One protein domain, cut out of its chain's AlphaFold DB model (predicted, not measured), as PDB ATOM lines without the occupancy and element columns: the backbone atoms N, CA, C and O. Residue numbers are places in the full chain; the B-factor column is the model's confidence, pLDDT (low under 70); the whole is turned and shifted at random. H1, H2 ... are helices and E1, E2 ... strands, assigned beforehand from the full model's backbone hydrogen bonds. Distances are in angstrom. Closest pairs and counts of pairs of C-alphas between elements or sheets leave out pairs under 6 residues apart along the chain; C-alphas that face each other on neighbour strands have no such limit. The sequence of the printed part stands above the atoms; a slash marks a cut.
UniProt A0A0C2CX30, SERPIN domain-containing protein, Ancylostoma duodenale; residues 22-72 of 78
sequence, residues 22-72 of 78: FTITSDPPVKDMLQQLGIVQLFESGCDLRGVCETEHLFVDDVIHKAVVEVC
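Overview. This is residues 22 to 72 of the 78 residues of the protein "SERPIN domain-containing protein" of Ancylostoma duodenale (UniProt A0A0C2CX30). With little regular structure, this is a long, narrow loop of chain: strands E1 and E2 pair as a ribbon at one end, and the chain runs out through helix H1 to a looped far end, then comes back. The printed part has 51 residues, 17 of them in named elements, in the order E1, H1, E2; the class is mixed, helices and strands, and the sheet, E1 - E2, is antiparallel. The whole is only just extended, close to loose, with a radius of gyration of the C-alphas of 15.1 A and spans of 48 by 22 by 13 A.

Arrangement. E1, residues 22 to 26, and E2, residues 67 to 71, are antiparallel neighbours at 173 degrees; N 24 and O 69 are within hydrogen-bond range at 2.8 A. A tight link joins E1 to H1, residues 30 to 36, where every O i to N i+4 pair is within hydrogen-bond range.

Along the chain. E1 measures 13.2 A from C-alpha 22 at (-2.162, -33.826, 4.324), H1 9.7 A, and E2 13.4 A to C-alpha 71 at (-3.460, -31.462, -0.237).

Size, cuts and confidence. The C-alphas farthest apart, of Glu 56 and Cys 72, are 48.5 A apart. The link from H1 to E2 is long, 30 residues. The printed part has no cut, and no printed residue is under 70 in pLDDT.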
ATOM      1  N   PHE A  22      -3.475 -33.754   3.703       93.94
ATOM      2  CA  PHE A  22      -2.162 -33.826   4.324       93.94
ATOM      3  C   PHE A  22      -1.293 -32.650   3.906       93.94
ATOM      4  O   PHE A  22      -1.477 -32.062   2.842       93.94
ATOM      5  N   THR A  23      -0.286 -32.384   4.725       96.25
ATOM      6  CA  THR A  23       0.811 -31.486   4.390       96.25
ATOM      7  C   THR A  23       2.105 -32.273   4.521       96.25
ATOM      8  O   THR A  23       2.353 -32.897   5.551       96.25
ATOM      9  N   ILE A  24       2.930 -32.262   3.481       96.62
ATOM     10  CA  ILE A  24       4.288 -32.801   3.498       96.62
ATOM     11  C   ILE A  24       5.234 -31.612   3.431       96.62
ATOM     12  O   ILE A  24       5.124 -30.788   2.531       96.62
ATOM     13  N   THR A  25       6.165 -31.536   4.375       97.75
ATOM     14  CA  THR A  25       7.304 -30.614   4.315       97.75
ATOM     15  C   THR A  25       8.572 -31.436   4.144       97.75
ATOM     16  O   THR A  25       8.707 -32.489   4.764       97.75
ATOM     17  N   SER A  26       9.471 -30.977   3.282       96.88
ATOM     18  CA  SER A  26      10.757 -31.610   3.024       96.88
ATOM     19  C   SER A  26      11.863 -30.565   3.046       96.88
ATOM     20  O   SER A  26      11.767 -29.549   2.363       96.88
ATOM     21  N   ASP A  27      12.893 -30.840   3.833       96.56
ATOM     22  CA  ASP A  27      14.092 -30.033   4.039       96.56
ATOM     23  C   ASP A  27      15.340 -30.939   4.051       96.56
ATOM     24  O   ASP A  27      15.941 -31.183   5.096       96.56
ATOM     25  N   PRO A  28      15.698 -31.538   2.901       96.06
ATOM     26  CA  PRO A  28      16.788 -32.503   2.844       96.06
ATOM     27  C   PRO A  28      18.170 -31.831   2.960       96.06
ATOM     28  O   PRO A  28      18.324 -30.676   2.553       96.06
ATOM     29  N   PRO A  29      19.207 -32.559   3.427       96.25
ATOM     30  CA  PRO A  29      20.590 -32.080   3.445       96.25
ATOM     31  C   PRO A  29      21.169 -32.066   2.021       96.25
ATOM     32  O   PRO A  29      21.855 -32.993   1.586       96.25
ATOM     33  N   VAL A  30      20.837 -31.029   1.248       97.56
ATOM     34  CA  VAL A  30      21.123 -30.985  -0.195       97.56
ATOM     35  C   VAL A  30      22.612 -30.994  -0.497       97.56
ATOM     36  O   VAL A  30      23.014 -31.676  -1.436       97.56
ATOM     37  N   LYS A  31      23.434 -30.290   0.289       97.31
ATOM     38  CA  LYS A  31      24.893 -30.313   0.131       97.31
ATOM     39  C   LYS A  31      25.431 -31.748   0.135       97.31
ATOM     40  O   LYS A  31      26.067 -32.159  -0.835       97.31
ATOM     41  N   ASP A  32      25.078 -32.531   1.152       97.75
ATOM     42  CA  ASP A  32      25.515 -33.924   1.291       97.75
ATOM     43  C   ASP A  32      25.007 -34.797   0.134       97.75
ATOM     44  O   ASP A  32      25.754 -35.596  -0.431       97.75
ATOM     45  N   MET A  33      23.743 -34.625  -0.267       97.69
ATOM     46  CA  MET A  33      23.159 -35.370  -1.389       97.69
ATOM     47  C   MET A  33      23.862 -35.064  -2.714       97.69
ATOM     48  O   MET A  33      24.148 -35.978  -3.486       97.69
ATOM     49  N   LEU A  34      24.156 -33.793  -2.995       97.88
ATOM     50  CA  LEU A  34      24.867 -33.385  -4.207       97.88
ATOM     51  C   LEU A  34      26.298 -33.936  -4.216       97.88
ATOM     52  O   LEU A  34      26.736 -34.452  -5.246       97.88
ATOM     53  N   GLN A  35      26.983 -33.930  -3.070       97.38
ATOM     54  CA  GLN A  35      28.299 -34.556  -2.928       97.38
ATOM     55  C   GLN A  35      28.245 -36.071  -3.183       97.38
ATOM     56  O   GLN A  35      29.072 -36.592  -3.932       97.38
ATOM     57  N   GLN A  36      27.240 -36.776  -2.652       97.88
ATOM     58  CA  GLN A  36      27.022 -38.207  -2.916       97.88
ATOM     59  C   GLN A  36      26.722 -38.511  -4.391       97.88
ATOM     60  O   GLN A  36      27.051 -39.594  -4.874       97.88
ATOM     61  N   LEU A  37      26.127 -37.561  -5.115       97.88
ATOM     62  CA  LEU A  37      25.873 -37.648  -6.557       97.88
ATOM     63  C   LEU A  37      27.084 -37.244  -7.419       97.88
ATOM     64  O   LEU A  37      26.992 -37.275  -8.645       97.88
ATOM     65  N   GLY A  38      28.217 -36.882  -6.809       97.38
ATOM     66  CA  GLY A  38      29.461 -36.529  -7.501       97.38
ATOM     67  C   GLY A  38      29.659 -35.031  -7.748       97.38
ATOM     68  O   GLY A  38      30.684 -34.634  -8.301       97.38
ATOM     69  N   ILE A  39      28.735 -34.178  -7.303       97.19
ATOM     70  CA  ILE A  39      28.883 -32.718  -7.348       97.19
ATOM     71  C   ILE A  39      29.646 -32.294  -6.092       97.19
ATOM     72  O   ILE A  39      29.074 -31.837  -5.109       97.19
ATOM     73  N   VAL A  40      30.959 -32.511  -6.113       96.44
ATOM     74  CA  VAL A  40      31.840 -32.227  -4.970       96.44
ATOM     75  C   VAL A  40      32.546 -30.886  -5.141       96.44
ATOM     76  O   VAL A  40      32.522 -30.064  -4.230       96.44
ATOM     77  N   GLN A  41      33.084 -30.623  -6.340       95.44
ATOM     78  CA  GLN A  41      33.918 -29.449  -6.615       95.44
ATOM     79  C   GLN A  41      33.205 -28.126  -6.310       95.44
ATOM     80  O   GLN A  41      33.859 -27.199  -5.862       95.44
ATOM     81  N   LEU A  42      31.880 -28.036  -6.486       95.50
ATOM     82  CA  LEU A  42      31.081 -26.833  -6.190       95.50
ATOM     83  C   LEU A  42      31.263 -26.310  -4.749       95.50
ATOM     84  O   LEU A  42      31.100 -25.115  -4.503       95.50
ATOM     85  N   PHE A  43      31.593 -27.206  -3.817       95.94
ATOM     86  CA  PHE A  43      31.735 -26.928  -2.389       95.94
ATOM     87  C   PHE A  43      33.197 -26.779  -1.940       95.94
ATOM     88  O   PHE A  43      33.473 -26.743  -0.742       95.94
ATOM     89  N   GLU A  44      34.140 -26.723  -2.882       93.12
ATOM     90  CA  GLU A  44      35.579 -26.644  -2.623       93.12
ATOM     91  C   GLU A  44      36.182 -25.390  -3.267       93.12
ATOM     92  O   GLU A  44      35.725 -24.913  -4.303       93.12
ATOM     93  N   SER A  45      37.279 -24.880  -2.702       88.31
ATOM     94  CA  SER A  45      37.945 -23.642  -3.145       88.31
ATOM     95  C   SER A  45      38.550 -23.683  -4.560       88.31
ATOM     96  O   SER A  45      39.067 -22.667  -5.026       88.31
ATOM     97  N   GLY A  46      38.501 -24.835  -5.239       85.00
ATOM     98  CA  GLY A  46      38.946 -25.037  -6.621       85.00
ATOM     99  C   GLY A  46      37.822 -25.002  -7.660       85.00
ATOM    100  O   GLY A  46      38.020 -25.467  -8.785       85.00
ATOM    101  N   CYS A  47      36.625 -24.537  -7.300       91.62
ATOM    102  CA  CYS A  47      35.489 -24.485  -8.212       91.62
ATOM    103  C   CYS A  47      35.558 -23.283  -9.169       91.62
ATOM    104  O   CYS A  47      36.008 -22.200  -8.801       91.62
ATOM    105  N   ASP A  48      35.119 -23.477 -10.416       91.06
ATOM    106  CA  ASP A  48      35.060 -22.396 -11.402       91.06
ATOM    107  C   ASP A  48      33.685 -21.721 -11.363       91.06
ATOM    108  O   ASP A  48      32.710 -22.217 -11.929       91.06
ATOM    109  N   LEU A  49      33.621 -20.576 -10.683       93.56
ATOM    110  CA  LEU A  49      32.436 -19.716 -10.602       93.56
ATOM    111  C   LEU A  49      32.675 -18.341 -11.241       93.56
ATOM    112  O   LEU A  49      31.997 -17.371 -10.898       93.56
ATOM    113  N   ARG A  50      33.591 -18.244 -12.216       90.19
ATOM    114  CA  ARG A  50      33.946 -16.971 -12.877       90.19
ATOM    115  C   ARG A  50      32.787 -16.311 -13.629       90.19
ATOM    116  O   ARG A  50      32.808 -15.109 -13.863       90.19
ATOM    117  N   GLY A  51      31.752 -17.078 -13.979       92.00
ATOM    118  CA  GLY A  51      30.501 -16.545 -14.534       92.00
ATOM    119  C   GLY A  51      29.596 -15.846 -13.510       92.00
ATOM    120  O   GLY A  51      28.656 -15.165 -13.905       92.00
ATOM    121  N   VAL A  52      29.857 -16.018 -12.211       92.94
ATOM    122  CA  VAL A  52      29.093 -15.418 -11.103       92.94
ATOM    123  C   VAL A  52      29.872 -14.270 -10.463       92.94
ATOM    124  O   VAL A  52      29.287 -13.237 -10.144       92.94
ATOM    125  N   CYS A  53      31.181 -14.439 -10.271       89.19
ATOM    126  CA  CYS A  53      32.054 -13.441  -9.663       89.19
ATOM    127  C   CYS A  53      33.475 -13.554 -10.220       89.19
ATOM    128  O   CYS A  53      33.984 -14.654 -10.395       89.19
ATOM    129  N   GLU A  54      34.146 -12.419 -10.411       86.19
ATOM    130  CA  GLU A  54      35.554 -12.363 -10.838       86.19
ATOM    131  C   GLU A  54      36.547 -12.722  -9.714       86.19
ATOM    132  O   GLU A  54      37.752 -12.776  -9.941       86.19
ATOM    133  N   THR A  55      36.064 -12.937  -8.485       82.62
ATOM    134  CA  THR A  55      36.910 -13.245  -7.323       82.62
ATOM    135  C   THR A  55      37.392 -14.692  -7.355       82.62
ATOM    136  O   THR A  55      36.593 -15.625  -7.432       82.62
ATOM    137  N   GLU A  56      38.703 -14.865  -7.214       78.88
ATOM    138  CA  GLU A  56      39.337 -16.169  -7.024       78.88
ATOM    139  C   GLU A  56      39.001 -16.748  -5.636       78.88
ATOM    140  O   GLU A  56      38.850 -16.008  -4.664       78.88
ATOM    141  N   HIS A  57      38.914 -18.078  -5.530       85.00
ATOM    142  CA  HIS A  57      38.542 -18.811  -4.304       85.00
ATOM    143  C   HIS A  57      37.081 -18.657  -3.845       85.00
ATOM    144  O   HIS A  57      36.776 -18.841  -2.665       85.00
ATOM    145  N   LEU A  58      36.163 -18.356  -4.763       92.25
ATOM    146  CA  LEU A  58      34.730 -18.460  -4.495       92.25
ATOM    147  C   LEU A  58      34.283 -19.929  -4.549       92.25
ATOM    148  O   LEU A  58      34.668 -20.652  -5.461       92.25
ATOM    149  N   PHE A  59      33.443 -20.350  -3.604       94.75
ATOM    150  CA  PHE A  59      32.761 -21.646  -3.616       94.75
ATOM    151  C   PHE A  59      31.416 -21.550  -2.894       94.75
ATOM    152  O   PHE A  59      31.151 -20.580  -2.178       94.75
ATOM    153  N   VAL A  60      30.549 -22.540  -3.095       95.38
ATOM    154  CA  VAL A  60      29.275 -22.617  -2.375       95.38
ATOM    155  C   VAL A  60      29.528 -23.233  -1.008       95.38
ATOM    156  O   VAL A  60      29.961 -24.378  -0.917       95.38
ATOM    157  N   ASP A  61      29.250 -22.492   0.061       95.06
ATOM    158  CA  ASP A  61      29.400 -23.029   1.415       95.06
ATOM    159  C   ASP A  61      28.251 -23.980   1.781       95.06
ATOM    160  O   ASP A  61      28.497 -25.074   2.280       95.06
ATOM    161  N   ASP A  62      27.002 -23.624   1.468       96.00
ATOM    162  CA  ASP A  62      25.833 -24.451   1.785       96.00
ATOM    163  C   ASP A  62      24.686 -24.285   0.775       96.00
ATOM    164  O   ASP A  62      24.613 -23.296   0.040       96.00
ATOM    165  N   VAL A  63      23.783 -25.270   0.735       96.38
ATOM    166  CA  VAL A  63      22.577 -25.281  -0.101       96.38
ATOM    167  C   VAL A  63      21.381 -25.720   0.730       96.38
ATOM    168  O   VAL A  63      21.311 -26.850   1.209       96.38
ATOM    169  N   ILE A  64      20.381 -24.844   0.806       96.06
ATOM    170  CA  ILE A  64      19.134 -25.096   1.523       96.06
ATOM    171  C   ILE A  64      18.006 -25.283   0.506       96.06
ATOM    172  O   ILE A  64      17.750 -24.408  -0.323       96.06
ATOM    173  N   HIS A  65      17.297 -26.407   0.598       96.56
ATOM    174  CA  HIS A  65      16.070 -26.657  -0.154       96.56
ATOM    175  C   HIS A  65      14.928 -26.934   0.810       96.56
ATOM    176  O   HIS A  65      15.060 -27.762   1.705       96.56
ATOM    177  N   LYS A  66      13.795 -26.262   0.603       96.81
ATOM    178  CA  LYS A  66      12.562 -26.513   1.342       96.81
ATOM    179  C   LYS A  66      11.406 -26.642   0.363       96.81
ATOM    180  O   LYS A  66      11.168 -25.731  -0.428       96.81
ATOM    181  N   ALA A  67      10.675 -27.743   0.449       97.06
ATOM    182  CA  ALA A  67       9.472 -27.991  -0.332       97.06
ATOM    183  C   ALA A  67       8.290 -28.262   0.599       97.06
ATOM    184  O   ALA A  67       8.429 -28.945   1.613       97.06
ATOM    185  N   VAL A  68       7.121 -27.732   0.242       97.25
ATOM    186  CA  VAL A  68       5.865 -27.979   0.952       97.25
ATOM    187  C   VAL A  68       4.820 -28.404  -0.069       97.25
ATOM    188  O   VAL A  68       4.610 -27.720  -1.067       97.25
ATOM    189  N   VAL A  69       4.178 -29.540   0.178       95.25
ATOM    190  CA  VAL A  69       3.031 -30.026  -0.590       95.25
ATOM    191  C   VAL A  69       1.847 -30.078   0.351       95.25
ATOM    192  O   VAL A  69       1.878 -30.797   1.346       95.25
ATOM    193  N   GLU A  70       0.801 -29.341   0.017       95.25
ATOM    194  CA  GLU A  70      -0.452 -29.341   0.754       95.25
ATOM    195  C   GLU A  70      -1.560 -29.900  -0.134       95.25
ATOM    196  O   GLU A  70      -1.771 -29.443  -1.256       95.25
ATOM    197  N   VAL A  71      -2.253 -30.915   0.372       93.19
ATOM    198  CA  VAL A  71      -3.460 -31.462  -0.237       93.19
ATOM    199  C   VAL A  71      -4.626 -31.083   0.651       93.19
ATOM    200  O   VAL A  71      -4.814 -31.634   1.738       93.19
ATOM    201  N   CYS A  72      -5.416 -30.142   0.153       87.94
ATOM    202  CA  CYS A  72      -6.632 -29.672   0.785       87.94
ATOM    203  C   CYS A  72      -7.840 -29.956  -0.104       87.94
ATOM    204  O   CYS A  72      -7.722 -30.137  -1.314       87.94
TER     205      CYS A  72